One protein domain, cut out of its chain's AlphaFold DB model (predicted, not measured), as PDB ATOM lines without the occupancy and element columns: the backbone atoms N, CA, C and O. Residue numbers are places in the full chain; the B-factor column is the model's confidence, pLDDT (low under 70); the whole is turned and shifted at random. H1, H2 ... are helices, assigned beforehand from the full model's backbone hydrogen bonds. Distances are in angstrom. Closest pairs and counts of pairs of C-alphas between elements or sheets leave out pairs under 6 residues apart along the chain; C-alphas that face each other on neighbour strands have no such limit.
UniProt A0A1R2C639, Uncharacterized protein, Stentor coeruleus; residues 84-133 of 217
ATOM      1  N   VAL A  84     248.947 172.499 187.031       58.72
ATOM      2  CA  VAL A  84     247.585 171.999 186.931       58.72
ATOM      3  C   VAL A  84     247.162 171.819 188.375       58.72
ATOM      4  O   VAL A  84     247.644 170.920 189.055       58.72
ATOM      5  N   THR A  85     246.382 172.766 188.879       78.88
ATOM      6  CA  THR A  85     245.797 172.673 190.206       78.88
ATOM      7  C   THR A  85     244.523 171.850 190.072       78.88
ATOM      8  O   THR A  85     243.657 172.151 189.249       78.88
ATOM      9  N   SER A  86     244.433 170.771 190.839       88.88
ATOM     10  CA  SER A  86     243.229 169.956 190.969       88.88
ATOM     11  C   SER A  86     242.751 169.979 192.414       88.88
ATOM     12  O   SER A  86     243.529 170.220 193.338       88.88
ATOM     13  N   CYS A  87     241.456 169.750 192.609       86.25
ATOM     14  CA  CYS A  87     240.916 169.502 193.935       86.25
ATOM     15  C   CYS A  87     241.394 168.123 194.425       86.25
ATOM     16  O   CYS A  87     241.201 167.147 193.701       86.25
ATOM     17  N   PRO A  88     241.968 167.995 195.635       84.50
ATOM     18  CA  PRO A  88     242.419 166.704 196.160       84.50
ATOM     19  C   PRO A  88     241.264 165.774 196.565       84.50
ATOM     20  O   PRO A  88     241.490 164.591 196.773       84.50
ATOM     21  N   TYR A  89     240.035 166.295 196.677       85.44
ATOM     22  CA  TYR A  89     238.875 165.548 197.181       85.44
ATOM     23  C   TYR A  89     237.943 165.035 196.081       85.44
ATOM     24  O   TYR A  89     237.373 163.958 196.207       85.44
ATOM     25  N   CYS A  90     237.756 165.806 195.009       85.38
ATOM     26  CA  CYS A  90     236.896 165.419 193.884       85.38
ATOM     27  C   CYS A  90     237.657 165.277 192.564       85.38
ATOM     28  O   CYS A  90     237.027 165.112 191.522       85.38
ATOM     29  N   GLU A  91     238.987 165.418 192.601       86.50
ATOM     30  CA  GLU A  91     239.898 165.330 191.449       86.50
ATOM     31  C   GLU A  91     239.570 166.300 190.303       86.50
ATOM     32  O   GLU A  91     240.110 166.208 189.198       86.50
ATOM     33  N   TRP A  92     238.706 167.287 190.555       88.56
ATOM     34  CA  TRP A  92     238.332 168.256 189.545       88.56
ATOM     35  C   TRP A  92     239.522 169.148 189.199       88.56
ATOM     36  O   TRP A  92     240.103 169.807 190.062       88.56
ATOM     37  N   ILE A  93     239.884 169.169 187.918       89.19
ATOM     38  CA  ILE A  93     240.976 169.991 187.398       89.19
ATOM     39  C   ILE A  93     240.475 171.421 187.224       89.19
ATOM     40  O   ILE A  93     239.598 171.675 186.393       89.19
ATOM     41  N   PHE A  94     241.072 172.367 187.950       88.19
ATOM     42  CA  PHE A  94     240.675 173.765 187.881       88.19
ATOM     43  C   PHE A  94     241.055 174.374 186.526       88.19
ATOM     44  O   PHE A  94     242.232 174.424 186.149       88.19
ATOM     45  N   PRO A  95     240.078 174.892 185.765       85.31
ATOM     46  CA  PRO A  95     240.368 175.656 184.562       85.31
ATOM     47  C   PRO A  95     241.157 176.922 184.907       85.31
ATOM     48  O   PRO A  95     240.906 177.552 185.927       85.31
ATOM     49  N   ARG A  96     242.035 177.391 184.010       80.38
ATOM     50  CA  ARG A  96     242.836 178.617 184.247       80.38
ATOM     51  C   ARG A  96     242.014 179.875 184.557       80.38
ATOM     52  O   ARG A  96     242.554 180.828 185.097       80.38
ATOM     53  N   SER A  97     240.751 179.913 184.140       80.44
ATOM     54  CA  SER A  97     239.822 181.021 184.393       80.44
ATOM     55  C   SER A  97     238.987 180.853 185.664       80.44
ATOM     56  O   SER A  97     238.116 181.682 185.924       80.44
ATOM     57  N   PHE A  98     239.180 179.760 186.399       83.69
ATOM     58  CA  PHE A  98     238.504 179.503 187.659       83.69
ATOM     59  C   PHE A  98     239.358 180.047 188.806       83.69
ATOM     60  O   PHE A  98     240.429 179.526 189.097       83.69
ATOM     61  N   ASN A  99     238.878 181.115 189.441       83.62
ATOM     62  CA  ASN A  99     239.634 181.870 190.446       83.62
ATOM     63  C   ASN A  99     239.254 181.499 191.891       83.62
ATOM     64  O   ASN A  99     239.647 182.194 192.818       83.62
ATOM     65  N   GLN A 100     238.442 180.456 192.086       86.75
ATOM     66  CA  GLN A 100     237.892 180.052 193.386       86.75
ATOM     67  C   GLN A 100     238.376 178.650 193.791       86.75
ATOM     68  O   GLN A 100     237.612 177.880 194.365       86.75
ATOM     69  N   SER A 101     239.623 178.286 193.457       84.75
ATOM     70  CA  SER A 101     240.177 176.955 193.762       84.75
ATOM     71  C   SER A 101     240.090 176.623 195.248       84.75
ATOM     72  O   SER A 101     239.605 175.558 195.605       84.75
ATOM     73  N   ASP A 102     240.478 177.560 196.109       84.69
ATOM     74  CA  ASP A 102     240.584 177.314 197.550       84.69
ATOM     75  C   ASP A 102     239.189 177.223 198.186       84.69
ATOM     76  O   ASP A 102     238.887 176.283 198.917       84.69
ATOM     77  N   ALA A 103     238.276 178.108 197.771       86.88
ATOM     78  CA  ALA A 103     236.869 178.069 198.172       86.88
ATOM     79  C   ALA A 103     236.136 176.809 197.670       86.88
ATOM     80  O   ALA A 103     235.205 176.327 198.319       86.88
ATOM     81  N   HIS A 104     236.528 176.266 196.513       90.81
ATOM     82  CA  HIS A 104     236.024 174.976 196.054       90.81
ATOM     83  C   HIS A 104     236.535 173.842 196.939       90.81
ATOM     84  O   HIS A 104     235.747 172.979 197.302       90.81
ATOM     85  N   ILE A 105     237.820 173.831 197.305       85.69
ATOM     86  CA  ILE A 105     238.401 172.790 198.166       85.69
ATOM     87  C   ILE A 105     237.672 172.757 199.519       85.69
ATOM     88  O   ILE A 105     237.223 171.690 199.935       85.69
ATOM     89  N   GLU A 106     237.454 173.914 200.148       86.75
ATOM     90  CA  GLU A 106     236.709 174.021 201.412       86.75
ATOM     91  C   GLU A 106     235.258 173.525 201.302       86.75
ATOM     92  O   GLU A 106     234.768 172.815 202.181       86.75
ATOM     93  N   ARG A 107     234.555 173.871 200.216       87.06
ATOM     94  CA  ARG A 107     233.179 173.396 199.974       87.06
ATOM     95  C   ARG A 107     233.131 171.924 199.588       87.06
ATOM     96  O   ARG A 107     232.196 171.221 199.956       87.06
ATOM     97  N   CYS A 108     234.149 171.436 198.891       89.50
ATOM     98  CA  CYS A 108     234.270 170.040 198.508       89.50
ATOM     99  C   CYS A 108     234.453 169.140 199.732       89.50
ATOM    100  O   CYS A 108     233.829 168.085 199.785       89.50
ATOM    101  N   MET A 109     235.211 169.585 200.742       87.44
ATOM    102  CA  MET A 109     235.306 168.888 202.032       87.44
ATOM    103  C   MET A 109     233.954 168.773 202.751       87.44
ATOM    104  O   MET A 109     233.720 167.798 203.456       87.44
ATOM    105  N   LYS A 110     233.057 169.749 202.563       87.94
ATOM    106  CA  LYS A 110     231.711 169.779 203.164       87.94
ATOM    107  C   LYS A 110     230.649 169.027 202.348       87.94
ATOM    108  O   LYS A 110     229.512 168.935 202.790       87.94
ATOM    109  N   GLY A 111     231.005 168.492 201.175       82.19
ATOM    110  CA  GLY A 111     230.097 167.758 200.281       82.19
ATOM    111  C   GLY A 111     229.447 168.593 199.168       82.19
ATOM    112  O   GLY A 111     228.891 168.026 198.228       82.19
ATOM    113  N   ASP A 112     229.600 169.920 199.185       83.62
ATOM    114  CA  ASP A 112     228.939 170.846 198.247       83.62
ATOM    115  C   ASP A 112     229.765 171.171 196.989       83.62
ATOM    116  O   ASP A 112     229.346 171.953 196.132       83.62
ATOM    117  N   GLY A 113     230.944 170.562 196.829       77.12
ATOM    118  CA  GLY A 113     231.879 170.881 195.741       77.12
ATOM    119  C   GLY A 113     231.311 170.671 194.329       77.12
ATOM    120  O   GLY A 113     231.747 171.329 193.384       77.12
ATOM    121  N   LYS A 114     230.303 169.802 194.163       82.19
ATOM    122  CA  LYS A 114     229.671 169.529 192.856       82.19
ATOM    123  C   LYS A 114     228.921 170.742 192.287       82.19
ATOM    124  O   LYS A 114     228.843 170.876 191.065       82.19
ATOM    125  N   ASN A 115     228.429 171.637 193.144       83.94
ATOM    126  CA  ASN A 115     227.672 172.819 192.722       83.94
ATOM    127  C   ASN A 115     228.555 173.814 191.954       83.94
ATOM    128  O   ASN A 115     228.141 174.337 190.921       83.94
ATOM    129  N   ASP A 116     229.808 173.987 192.378       81.31
ATOM    130  CA  ASP A 116     230.768 174.885 191.720       81.31
ATOM    131  C   ASP A 116     231.113 174.439 190.302       81.31
ATOM    132  O   ASP A 116     231.275 175.252 189.387       81.31
ATOM    133  N   ILE A 117     231.212 173.122 190.120       84.38
ATOM    134  CA  ILE A 117     231.498 172.500 188.832       84.38
ATOM    135  C   ILE A 117     230.331 172.776 187.881       84.38
ATOM    136  O   ILE A 117     230.533 173.257 186.761       84.38
ATOM    137  N   ALA A 118     229.105 172.515 188.343       85.31
ATOM    138  CA  ALA A 118     227.890 172.754 187.575       85.31
ATOM    139  C   ALA A 118     227.746 174.236 187.190       85.31
ATOM    140  O   ALA A 118     227.575 174.549 186.008       85.31
ATOM    141  N   GLU A 119     227.916 175.148 188.150       86.81
ATOM    142  CA  GLU A 119     227.816 176.593 187.933       86.81
ATOM    143  C   GLU A 119     228.860 177.088 186.917       86.81
ATOM    144  O   GLU A 119     228.555 177.872 186.008       86.81
ATOM    145  N   TYR A 120     230.099 176.597 187.017       87.25
ATOM    146  CA  TYR A 120     231.160 176.937 186.074       87.25
ATOM    147  C   TYR A 120     230.814 176.501 184.642       87.25
ATOM    148  O   TYR A 120     230.932 177.292 183.693       87.25
ATOM    149  N   HIS A 121     230.354 175.259 184.467       84.31
ATOM    150  CA  HIS A 121     229.954 174.743 183.158       84.31
ATOM    151  C   HIS A 121     228.741 175.484 182.588       84.31
ATOM    152  O   HIS A 121     228.700 175.756 181.381       84.31
ATOM    153  N   GLU A 122     227.785 175.870 183.432       85.19
ATOM    154  CA  GLU A 122     226.610 176.625 183.012       85.19
ATOM    155  C   GLU A 122     226.983 178.034 182.528       85.19
ATOM    156  O   GLU A 122     226.652 178.410 181.394       85.19
ATOM    157  N   LYS A 123     227.781 178.777 183.310       82.75
ATOM    158  CA  LYS A 123     228.328 180.089 182.913       82.75
ATOM    159  C   LYS A 123     229.085 180.003 181.589       82.75
ATOM    160  O   LYS A 123     228.955 180.874 180.720       82.75
ATOM    161  N   PHE A 124     229.860 178.939 181.387       79.12
ATOM    162  CA  PHE A 124     230.583 178.725 180.137       79.12
ATOM    163  C   PHE A 124     229.640 178.437 178.953       79.12
ATOM    164  O   PHE A 124     229.814 179.000 177.864       79.12
ATOM    165  N   LYS A 125     228.595 177.623 179.155       79.12
ATOM    166  CA  LYS A 125     227.567 177.313 178.145       79.12
ATOM    167  C   LYS A 125     226.798 178.566 177.717       79.12
ATOM    168  O   LYS A 125     226.619 178.789 176.516       79.12
ATOM    169  N   GLN A 126     226.412 179.423 178.664       76.06
ATOM    170  CA  GLN A 126     225.734 180.695 178.384       76.06
ATOM    171  C   GLN A 126     226.612 181.635 177.531       76.06
ATOM    172  O   GLN A 126     226.151 182.183 176.526       76.06
ATOM    173  N   ARG A 127     227.916 181.737 177.836       72.12
ATOM    174  CA  ARG A 127     228.875 182.532 177.040       72.12
ATOM    175  C   ARG A 127     229.017 182.043 175.592       72.12
ATOM    176  O   ARG A 127     229.158 182.865 174.684       72.12
ATOM    177  N   ARG A 128     228.957 180.727 175.340       69.00
ATOM    178  CA  ARG A 128     228.987 180.176 173.967       69.00
ATOM    179  C   ARG A 128     227.711 180.505 173.189       69.00
ATOM    180  O   ARG A 128     227.807 180.909 172.031       69.00
ATOM    181  N   LYS A 129     226.536 180.417 173.827       69.38
ATOM    182  CA  LYS A 129     225.253 180.801 173.208       69.38
ATOM    183  C   LYS A 129     225.224 182.284 172.811       69.38
ATOM    184  O   LYS A 129     224.754 182.612 171.726       69.38
ATOM    185  N   ALA A 130     225.790 183.172 173.632       60.69
ATOM    186  CA  ALA A 130     225.863 184.604 173.326       60.69
ATOM    187  C   ALA A 130     226.769 184.926 172.119       60.69
ATOM    188  O   ALA A 130     226.421 185.766 171.291       60.69
ATOM    189  N   LYS A 131     227.906 184.227 171.962       55.34
ATOM    190  CA  LYS A 131     228.797 184.406 170.797       55.34
ATOM    191  C   LYS A 131     228.212 183.844 169.496       55.34
ATOM    192  O   LYS A 131     228.446 184.427 168.442       55.34
ATOM    193  N   GLY A 132     227.408 182.780 169.564       54.34
ATOM    194  CA  GLY A 132     226.708 182.220 168.399       54.34
ATOM    195  C   GLY A 132     225.636 183.143 167.807       54.34
ATOM    196  O   GLY A 132     225.395 183.110 166.603       54.34
ATOM    197  N   LYS A 133     225.039 184.029 168.618       52.22
ATOM    198  CA  LYS A 133     224.023 184.991 168.148       52.22
ATOM    199  C   LYS A 133     224.593 186.164 167.338       52.22
ATOM    200  O   LYS A 133     223.844 186.795 166.604       52.22
TER     201      LYS A 133
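AT A GLANCE: This is residues 84 to 133 of the 217 residues of an uncharacterized protein of Stentor coeruleus (UniProt A0A1R2C639). A small compact head carries one long helical arm. The head is made of an unnamed looped stretch, residues 84 to 100, which doubles back near residues 88 to 90 and again near 95 to 97, together with the short helix H1 and the first part of H2; H1 and H2 meet at a corner, and residues 121 to 133 stick out. The printed part has 50 residues, with two named helices, H1 then H2, and no named strand; the class is all helix. The whole is only just loose, close to compact, with a radius of gyration of the C-alphas of 12.1 A, and it is elongated, spanning 39 by 21 by 14 A.

IN THESE COORDINATES: Residues 84 to 100 come first, from C-alpha 84 at (247.585, 171.999, 186.931). H1, residues 101 to 109, begins at C-alpha 101 at (240.177, 176.955, 193.762) and measures 12.5 A. H2, residues 113 to 132, measures 30.0 A and ends at C-alpha 132 at (226.708, 182.220, 168.399).

HOW THE PARTS SIT: A tight link of 3 residues joins H1 to H2. The two helices touch, H2 with residues 113 to 116 alone, and their closest C-alphas are those of Arg 107 and Gly 113, 5.1 A apart. They run opposite ways at a steep tilt of 45 degrees. Every O i to N i+4 pair is within hydrogen-bond range in H1, and 15 of 16 are in H2.

THE WHOLE: The C-alphas farthest apart in the domain, those of Met 109 and Lys 133, are 39.2 A apart. Residues 121 to 133, of which 121 to 132 belong to H2, stand free; without them the body spans 24 by 19 by 13 A. The printed part has no cut. The mean pLDDT of the printed part is 80.9, with residue 84 and residues 128 to 133 under 70.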